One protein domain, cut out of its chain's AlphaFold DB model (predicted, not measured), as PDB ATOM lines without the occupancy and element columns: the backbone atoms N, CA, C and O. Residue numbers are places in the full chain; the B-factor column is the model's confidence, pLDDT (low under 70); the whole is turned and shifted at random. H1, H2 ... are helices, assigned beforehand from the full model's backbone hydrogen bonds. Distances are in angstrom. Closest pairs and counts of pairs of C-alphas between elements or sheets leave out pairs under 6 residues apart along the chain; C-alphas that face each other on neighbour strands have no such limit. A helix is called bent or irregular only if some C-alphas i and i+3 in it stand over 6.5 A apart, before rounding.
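This is residues 75 to 140 of the 178 residues of an uncharacterized protein of Ancylostoma caninum (UniProt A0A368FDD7). This domain has little regular structure: a body of loops with a short helix, H1, and a longer helix, H2, whose first part packs on H1 and whose far end sticks out with residues 134 to 140. The printed part has 66 residues with two named helices, H1 then H2, and no named strand; the class is all helix, with 22 residues in named elements. It is compact, radius of gyration of the C-alphas 11.9 A, and spans 39 by 25 by 16 A.

Start at C-alpha 75, (-35.193, -5.168, 85.796); residues 75 to 99 hold no named element. H1, residues 100 to 106, spans 9.5 A and is irregular: C-alphas 101 and 104 are 7.2 A apart. Find C-alpha 124 at (-24.017, 9.613, 83.470); from there H2, residues 124 to 138, runs 20.3 A.

H2 touches H1 with residues 124 to 129 alone; the closest C-alphas, of Val 100 and Ala 125, are 4.3 A apart. They run the same way at a steep tilt of 41 degrees. Every O i to N i+4 pair of H2 is within hydrogen-bond range; in H1, 1 of 3 is, and 3 of 4 O i to N i+3 pairs.

The C-alphas farthest apart, of Tyr 80 and Leu 139, stand 39.1 A apart. The printed part has no cut, the 17-residue link is long, and no printed residue is under 70 in pLDDT.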
ATOM      1  N   VAL A  75     -35.930  -4.732  86.985       95.19
ATOM      2  CA  VAL A  75     -35.193  -5.168  85.796       95.19
ATOM      3  C   VAL A  75     -33.736  -5.439  86.149       95.19
ATOM      4  O   VAL A  75     -33.090  -4.659  86.844       95.19
ATOM      5  N   GLU A  76     -33.236  -6.572  85.680       94.62
ATOM      6  CA  GLU A  76     -31.834  -6.956  85.763       94.62
ATOM      7  C   GLU A  76     -31.479  -7.801  84.546       94.62
ATOM      8  O   GLU A  76     -32.339  -8.482  83.978       94.62
ATOM      9  N   ILE A  77     -30.209  -7.766  84.161       96.25
ATOM     10  CA  ILE A  77     -29.702  -8.552  83.043       96.25
ATOM     11  C   ILE A  77     -28.569  -9.424  83.553       96.25
ATOM     12  O   ILE A  77     -27.532  -8.928  83.997       96.25
ATOM     13  N   TRP A  78     -28.773 -10.734  83.467       95.25
ATOM     14  CA  TRP A  78     -27.758 -11.721  83.792       95.25
ATOM     15  C   TRP A  78     -26.934 -12.074  82.558       95.25
ATOM     16  O   TRP A  78     -27.480 -12.342  81.482       95.25
ATOM     17  N   GLN A  79     -25.617 -12.161  82.741       96.31
ATOM     18  CA  GLN A  79     -24.645 -12.488  81.695       96.31
ATOM     19  C   GLN A  79     -24.944 -13.817  80.981       96.31
ATOM     20  O   GLN A  79     -24.610 -13.991  79.814       96.31
ATOM     21  N   TYR A  80     -25.575 -14.768  81.669       93.69
ATOM     22  CA  TYR A  80     -25.892 -16.091  81.127       93.69
ATOM     23  C   TYR A  80     -27.293 -16.193  80.497       93.69
ATOM     24  O   TYR A  80     -27.651 -17.268  80.028       93.69
ATOM     25  N   GLN A  81     -28.100 -15.121  80.493       88.06
ATOM     26  CA  GLN A  81     -29.458 -15.138  79.922       88.06
ATOM     27  C   GLN A  81     -29.583 -14.270  78.673       88.06
ATOM     28  O   GLN A  81     -29.948 -14.777  77.619       88.06
ATOM     29  N   LYS A  82     -29.318 -12.967  78.808       88.50
ATOM     30  CA  LYS A  82     -29.558 -11.960  77.761       88.50
ATOM     31  C   LYS A  82     -28.408 -10.960  77.694       88.50
ATOM     32  O   LYS A  82     -28.606  -9.758  77.853       88.50
ATOM     33  N   LYS A  83     -27.176 -11.462  77.561       92.62
ATOM     34  CA  LYS A  83     -25.956 -10.635  77.612       92.62
ATOM     35  C   LYS A  83     -25.960  -9.496  76.593       92.62
ATOM     36  O   LYS A  83     -25.395  -8.448  76.858       92.62
ATOM     37  N   GLU A  84     -26.602  -9.717  75.453       94.31
ATOM     38  CA  GLU A  84     -26.747  -8.778  74.346       94.31
ATOM     39  C   GLU A  84     -27.597  -7.553  74.690       94.31
ATOM     40  O   GLU A  84     -27.504  -6.545  74.002       94.31
ATOM     41  N   LEU A  85     -28.403  -7.629  75.754       94.44
ATOM     42  CA  LEU A  85     -29.179  -6.497  76.258       94.44
ATOM     43  C   LEU A  85     -28.386  -5.615  77.238       94.44
ATOM     44  O   LEU A  85     -28.921  -4.615  77.701       94.44
ATOM     45  N   CYS A  86     -27.147  -5.987  77.579       96.94
ATOM     46  CA  CYS A  86     -26.232  -5.157  78.363       96.94
ATOM     47  C   CYS A  86     -25.318  -4.383  77.406       96.94
ATOM     48  O   CYS A  86     -24.251  -4.870  77.020       96.94
ATOM     49  N   PHE A  87     -25.749  -3.198  76.988       97.19
ATOM     50  CA  PHE A  87     -25.082  -2.383  75.971       97.19
ATOM     51  C   PHE A  87     -23.774  -1.767  76.469       97.19
ATOM     52  O   PHE A  87     -22.831  -1.644  75.692       97.19
ATOM     53  N   SER A  88     -23.667  -1.487  77.769       97.06
ATOM     54  CA  SER A  88     -22.401  -1.122  78.426       97.06
ATOM     55  C   SER A  88     -21.359  -2.248  78.439       97.06
ATOM     56  O   SER A  88     -20.190  -2.013  78.749       97.06
ATOM     57  N   ALA A  89     -21.775  -3.493  78.158       96.44
ATOM     58  CA  ALA A  89     -20.963  -4.709  78.211       96.44
ATOM     59  C   ALA A  89     -20.241  -4.950  79.557       96.44
ATOM     60  O   ALA A  89     -19.355  -5.807  79.644       96.44
ATOM     61  N   ASN A  90     -20.622  -4.235  80.620       97.31
ATOM     62  CA  ASN A  90     -19.995  -4.333  81.928       97.31
ATOM     63  C   ASN A  90     -20.804  -5.255  82.840       97.31
ATOM     64  O   ASN A  90     -21.996  -5.057  83.056       97.31
ATOM     65  N   PHE A  91     -20.147  -6.264  83.408       97.56
ATOM     66  CA  PHE A  91     -20.780  -7.209  84.319       97.56
ATOM     67  C   PHE A  91     -20.004  -7.287  85.626       97.56
ATOM     68  O   PHE A  91     -18.792  -7.504  85.638       97.56
ATOM     69  N   ARG A  92     -20.723  -7.211  86.747       96.75
ATOM     70  CA  ARG A  92     -20.171  -7.450  88.082       96.75
ATOM     71  C   ARG A  92     -20.957  -8.557  88.763       96.75
ATOM     72  O   ARG A  92     -22.161  -8.437  88.949       96.75
ATOM     73  N   HIS A  93     -20.261  -9.629  89.144       95.31
ATOM     74  CA  HIS A  93     -20.883 -10.857  89.664       95.31
ATOM     75  C   HIS A  93     -21.994 -11.380  88.731       95.31
ATOM     76  O   HIS A  93     -23.074 -11.753  89.177       95.31
ATOM     77  N   SER A  94     -21.726 -11.350  87.421       95.56
ATOM     78  CA  SER A  94     -22.640 -11.784  86.353       95.56
ATOM     79  C   SER A  94     -23.930 -10.973  86.184       95.56
ATOM     80  O   SER A  94     -24.764 -11.360  85.365       95.56
ATOM     81  N   VAL A  95     -24.077  -9.835  86.868       96.69
ATOM     82  CA  VAL A  95     -25.171  -8.875  86.659       96.69
ATOM     83  C   VAL A  95     -24.648  -7.673  85.875       96.69
ATOM     84  O   VAL A  95     -23.575  -7.156  86.193       96.69
ATOM     85  N   CYS A  96     -25.396  -7.243  84.858       98.00
ATOM     86  CA  CYS A  96     -25.084  -6.054  84.068       98.00
ATOM     87  C   CYS A  96     -25.022  -4.810  84.963       98.00
ATOM     88  O   CYS A  96     -25.912  -4.573  85.792       98.00
ATOM     89  N   VAL A  97     -23.962  -4.027  84.798       98.25
ATOM     90  CA  VAL A  97     -23.825  -2.701  85.389       98.25
ATOM     91  C   VAL A  97     -24.174  -1.696  84.305       98.25
ATOM     92  O   VAL A  97     -23.363  -1.436  83.430       98.25
ATOM     93  N   PHE A  98     -25.388  -1.165  84.367       98.19
ATOM     94  CA  PHE A  98     -25.924  -0.253  83.371       98.19
ATOM     95  C   PHE A  98     -25.085   1.027  83.251       98.19
ATOM     96  O   PHE A  98     -24.810   1.679  84.265       98.19
ATOM     97  N   GLY A  99     -24.722   1.363  82.013       98.06
ATOM     98  CA  GLY A  99     -24.062   2.604  81.603       98.06
ATOM     99  C   GLY A  99     -24.989   3.501  80.780       98.06
ATOM    100  O   GLY A  99     -26.168   3.190  80.579       98.06
ATOM    101  N   VAL A 100     -24.477   4.632  80.301       97.81
ATOM    102  CA  VAL A 100     -25.235   5.573  79.463       97.81
ATOM    103  C   VAL A 100     -25.673   4.931  78.139       97.81
ATOM    104  O   VAL A 100     -26.729   5.269  77.607       97.81
ATOM    105  N   GLU A 101     -24.936   3.934  77.647       97.81
ATOM    106  CA  GLU A 101     -25.287   3.147  76.461       97.81
ATOM    107  C   GLU A 101     -26.587   2.352  76.650       97.81
ATOM    108  O   GLU A 101     -27.299   2.080  75.683       97.81
ATOM    109  N   ASP A 102     -26.931   2.005  77.895       97.75
ATOM    110  CA  ASP A 102     -28.160   1.287  78.236       97.75
ATOM    111  C   ASP A 102     -29.377   2.223  78.368       97.75
ATOM    112  O   ASP A 102     -30.521   1.760  78.382       97.75
ATOM    113  N   PHE A 103     -29.165   3.542  78.451       95.94
ATOM    114  CA  PHE A 103     -30.210   4.526  78.755       95.94
ATOM    115  C   PHE A 103     -31.411   4.505  77.786       95.94
ATOM    116  O   PHE A 103     -32.553   4.490  78.264       95.94
ATOM    117  N   PRO A 104     -31.237   4.429  76.447       94.06
ATOM    118  CA  PRO A 104     -32.375   4.339  75.529       94.06
ATOM    119  C   PRO A 104     -33.268   3.124  75.806       94.06
ATOM    120  O   PRO A 104     -34.492   3.215  75.720       94.06
ATOM    121  N   TRP A 105     -32.681   1.992  76.199       94.56
ATOM    122  CA  TRP A 105     -33.436   0.793  76.555       94.56
ATOM    123  C   TRP A 105     -34.061   0.896  77.953       94.56
ATOM    124  O   TRP A 105     -35.229   0.541  78.136       94.56
ATOM    125  N   LEU A 106     -33.319   1.426  78.931       94.50
ATOM    126  CA  LEU A 106     -33.772   1.607  80.314       94.50
ATOM    127  C   LEU A 106     -34.939   2.588  80.441       94.50
ATOM    128  O   LEU A 106     -35.883   2.329  81.186       94.50
ATOM    129  N   SER A 107     -34.912   3.682  79.681       93.31
ATOM    130  CA  SER A 107     -35.950   4.724  79.695       93.31
ATOM    131  C   SER A 107     -37.343   4.223  79.281       93.31
ATOM    132  O   SER A 107     -38.349   4.882  79.574       93.31
ATOM    133  N   ASN A 108     -37.400   3.050  78.641       91.56
ATOM    134  CA  ASN A 108     -38.604   2.381  78.154       91.56
ATOM    135  C   ASN A 108     -38.997   1.141  78.980       91.56
ATOM    136  O   ASN A 108     -39.892   0.394  78.584       91.56
ATOM    137  N   GLN A 109     -38.343   0.887  80.119       91.75
ATOM    138  CA  GLN A 109     -38.669  -0.269  80.952       91.75
ATOM    139  C   GLN A 109     -39.980  -0.084  81.718       91.75
ATOM    140  O   GLN A 109     -40.293   0.983  82.235       91.75
ATOM    141  N   LEU A 110     -40.717  -1.188  81.837       91.62
ATOM    142  CA  LEU A 110     -42.002  -1.276  82.542       91.62
ATOM    143  C   LEU A 110     -41.846  -1.725  84.003       91.62
ATOM    144  O   LEU A 110     -42.826  -1.939  84.713       91.62
ATOM    145  N   LYS A 111     -40.608  -1.960  84.438       93.31
ATOM    146  CA  LYS A 111     -40.301  -2.377  85.805       93.31
ATOM    147  C   LYS A 111     -39.971  -1.160  86.654       93.31
ATOM    148  O   LYS A 111     -39.478  -0.160  86.148       93.31
ATOM    149  N   LEU A 112     -40.246  -1.263  87.948       92.88
ATOM    150  CA  LEU A 112     -40.200  -0.127  88.866       92.88
ATOM    151  C   LEU A 112     -38.771   0.336  89.162       92.88
ATOM    152  O   LEU A 112     -38.536   1.531  89.301       92.88
ATOM    153  N   VAL A 113     -37.827  -0.602  89.276       94.69
ATOM    154  CA  VAL A 113     -36.416  -0.291  89.533       94.69
ATOM    155  C   VAL A 113     -35.484  -1.072  88.613       94.69
ATOM    156  O   VAL A 113     -35.815  -2.168  88.164       94.69
ATOM    157  N   ALA A 114     -34.293  -0.532  88.363       95.62
ATOM    158  CA  ALA A 114     -33.236  -1.193  87.605       95.62
ATOM    159  C   ALA A 114     -32.065  -1.578  88.516       95.62
ATOM    160  O   ALA A 114     -31.680  -0.817  89.401       95.62
ATOM    161  N   ASN A 115     -31.487  -2.757  88.288       96.31
ATOM    162  CA  ASN A 115     -30.258  -3.206  88.932       96.31
ATOM    163  C   ASN A 115     -29.295  -3.804  87.885       96.31
ATOM    164  O   ASN A 115     -29.701  -4.692  87.140       96.31
ATOM    165  N   LYS A 116     -28.026  -3.389  87.810       95.81
ATOM    166  CA  LYS A 116     -27.298  -2.499  88.733       95.81
ATOM    167  C   LYS A 116     -26.886  -1.193  88.056       95.81
ATOM    168  O   LYS A 116     -26.481  -1.217  86.909       95.81
ATOM    169  N   MET A 117     -26.892  -0.080  88.787       95.44
ATOM    170  CA  MET A 117     -26.214   1.163  88.391       95.44
ATOM    171  C   MET A 117     -25.103   1.470  89.395       95.44
ATOM    172  O   MET A 117     -25.262   1.227  90.596       95.44
ATOM    173  N   MET A 118     -23.953   1.945  88.921       96.69
ATOM    174  CA  MET A 118     -22.803   2.235  89.777       96.69
ATOM    175  C   MET A 118     -22.145   3.561  89.383       96.69
ATOM    176  O   MET A 118     -21.472   3.590  88.356       96.69
ATOM    177  N   PRO A 119     -22.204   4.597  90.241       95.50
ATOM    178  CA  PRO A 119     -21.505   5.868  90.026       95.50
ATOM    179  C   PRO A 119     -20.012   5.738  89.704       95.50
ATOM    180  O   PRO A 119     -19.468   6.527  88.947       95.50
ATOM    181  N   SER A 120     -19.339   4.737  90.282       96.81
ATOM    182  CA  SER A 120     -17.910   4.491  90.053       96.81
ATOM    183  C   SER A 120     -17.595   3.848  88.700       96.81
ATOM    184  O   SER A 120     -16.424   3.715  88.364       96.81
ATOM    185  N   PHE A 121     -18.606   3.338  87.995       97.50
ATOM    186  CA  PHE A 121     -18.471   2.813  86.639       97.50
ATOM    187  C   PHE A 121     -18.906   3.879  85.638       97.50
ATOM    188  O   PHE A 121     -18.102   4.298  84.815       97.50
ATOM    189  N   ASP A 122     -20.148   4.345  85.768       97.75
ATOM    190  CA  ASP A 122     -20.723   5.372  84.912       97.75
ATOM    191  C   ASP A 122     -21.769   6.168  85.707       97.75
ATOM    192  O   ASP A 122     -22.832   5.661  86.080       97.75
ATOM    193  N   TYR A 123     -21.438   7.421  86.014       97.62
ATOM    194  CA  TYR A 123     -22.346   8.335  86.703       97.62
ATOM    195  C   TYR A 123     -23.402   8.926  85.760       97.62
ATOM    196  O   TYR A 123     -24.510   9.220  86.206       97.62
ATOM    197  N   SER A 124     -23.101   9.051  84.465       97.38
ATOM    198  CA  SER A 124     -24.017   9.613  83.470       97.38
ATOM    199  C   SER A 124     -25.281   8.769  83.337       97.38
ATOM    200  O   SER A 124     -26.367   9.323  83.212       97.38
ATOM    201  N   ALA A 125     -25.186   7.443  83.476       96.31
ATOM    202  CA  ALA A 125     -26.362   6.571  83.529       96.31
ATOM    203  C   ALA A 125     -27.339   6.946  84.663       96.31
ATOM    204  O   ALA A 125     -28.555   6.944  84.470       96.31
ATOM    205  N   VAL A 126     -26.811   7.278  85.847       96.31
ATOM    206  CA  VAL A 126     -27.611   7.691  87.014       96.31
ATOM    207  C   VAL A 126     -28.187   9.088  86.796       96.31
ATOM    208  O   VAL A 126     -29.377   9.302  87.024       96.31
ATOM    209  N   ASP A 127     -27.356  10.015  86.321       97.81
ATOM    210  CA  ASP A 127     -27.728  11.412  86.093       97.81
ATOM    211  C   ASP A 127     -28.829  11.542  85.029       97.81
ATOM    212  O   ASP A 127     -29.883  12.121  85.292       97.81
ATOM    213  N   CYS A 128     -28.675  10.880  83.877       96.75
ATOM    214  CA  CYS A 128     -29.686  10.879  82.817       96.75
ATOM    215  C   CYS A 128     -31.007  10.236  83.265       96.75
ATOM    216  O   CYS A 128     -32.081  10.702  82.884       96.75
ATOM    217  N   MET A 129     -30.969   9.178  84.085       95.56
ATOM    218  CA  MET A 129     -32.191   8.584  84.645       95.56
ATOM    219  C   MET A 129     -32.886   9.527  85.632       95.56
ATOM    220  O   MET A 129     -34.115   9.613  85.615       95.56
ATOM    221  N   HIS A 130     -32.132  10.252  86.462       95.75
ATOM    222  CA  HIS A 130     -32.693  11.277  87.342       95.75
ATOM    223  C   HIS A 130     -33.319  12.426  86.550       95.75
ATOM    224  O   HIS A 130     -34.456  12.801  86.837       95.75
ATOM    225  N   GLU A 131     -32.623  12.944  85.538       96.56
ATOM    226  CA  GLU A 131     -33.143  14.004  84.674       96.56
ATOM    227  C   GLU A 131     -34.407  13.548  83.933       96.56
ATOM    228  O   GLU A 131     -35.411  14.256  83.932       96.56
ATOM    229  N   LEU A 132     -34.419  12.329  83.382       94.69
ATOM    230  CA  LEU A 132     -35.599  11.754  82.732       94.69
ATOM    231  C   LEU A 132     -36.806  11.704  83.671       94.69
ATOM    232  O   LEU A 132     -37.913  12.078  83.278       94.69
ATOM    233  N   LEU A 133     -36.611  11.212  84.898       93.75
ATOM    234  CA  LEU A 133     -37.681  11.145  85.890       93.75
ATOM    235  C   LEU A 133     -38.160  12.549  86.257       93.75
ATOM    236  O   LEU A 133     -39.365  12.784  86.233       93.75
ATOM    237  N   PHE A 134     -37.241  13.486  86.504       95.94
ATOM    238  CA  PHE A 134     -37.573  14.875  86.806       95.94
ATOM    239  C   PHE A 134     -38.374  15.536  85.677       95.94
ATOM    240  O   PHE A 134     -39.414  16.146  85.925       95.94
ATOM    241  N   ASN A 135     -37.946  15.368  84.427       95.19
ATOM    242  CA  ASN A 135     -38.614  15.932  83.257       95.19
ATOM    243  C   ASN A 135     -40.031  15.364  83.090       95.19
ATOM    244  O   ASN A 135     -40.978  16.120  82.845       95.19
ATOM    245  N   ARG A 136     -40.206  14.052  83.301       91.81
ATOM    246  CA  ARG A 136     -41.518  13.384  83.257       91.81
ATOM    247  C   ARG A 136     -42.453  13.840  84.380       91.81
ATOM    248  O   ARG A 136     -43.646  13.988  84.130       91.81
ATOM    249  N   THR A 137     -41.950  14.054  85.598       91.31
ATOM    250  CA  THR A 137     -42.796  14.346  86.770       91.31
ATOM    251  C   THR A 137     -43.024  15.833  87.025       91.31
ATOM    252  O   THR A 137     -44.099  16.200  87.492       91.31
ATOM    253  N   HIS A 138     -42.041  16.690  86.741       94.75
ATOM    254  CA  HIS A 138     -42.072  18.112  87.105       94.75
ATOM    255  C   HIS A 138     -42.218  19.050  85.909       94.75
ATOM    256  O   HIS A 138     -42.831  20.105  86.053       94.75
ATOM    257  N   LEU A 139     -41.690  18.680  84.738       95.19
ATOM    258  CA  LEU A 139     -41.774  19.511  83.529       95.19
ATOM    259  C   LEU A 139     -42.886  19.073  82.566       95.19
ATOM    260  O   LEU A 139     -43.086  19.711  81.534       95.19
ATOM    261  N   GLY A 140     -43.603  17.987  82.876       87.88
ATOM    262  CA  GLY A 140     -44.673  17.452  82.029       87.88
ATOM    263  C   GLY A 140     -44.182  16.885  80.692       87.88
ATOM    264  O   GLY A 140     -44.982  16.700  79.777       87.88
TER     265      GLY A 140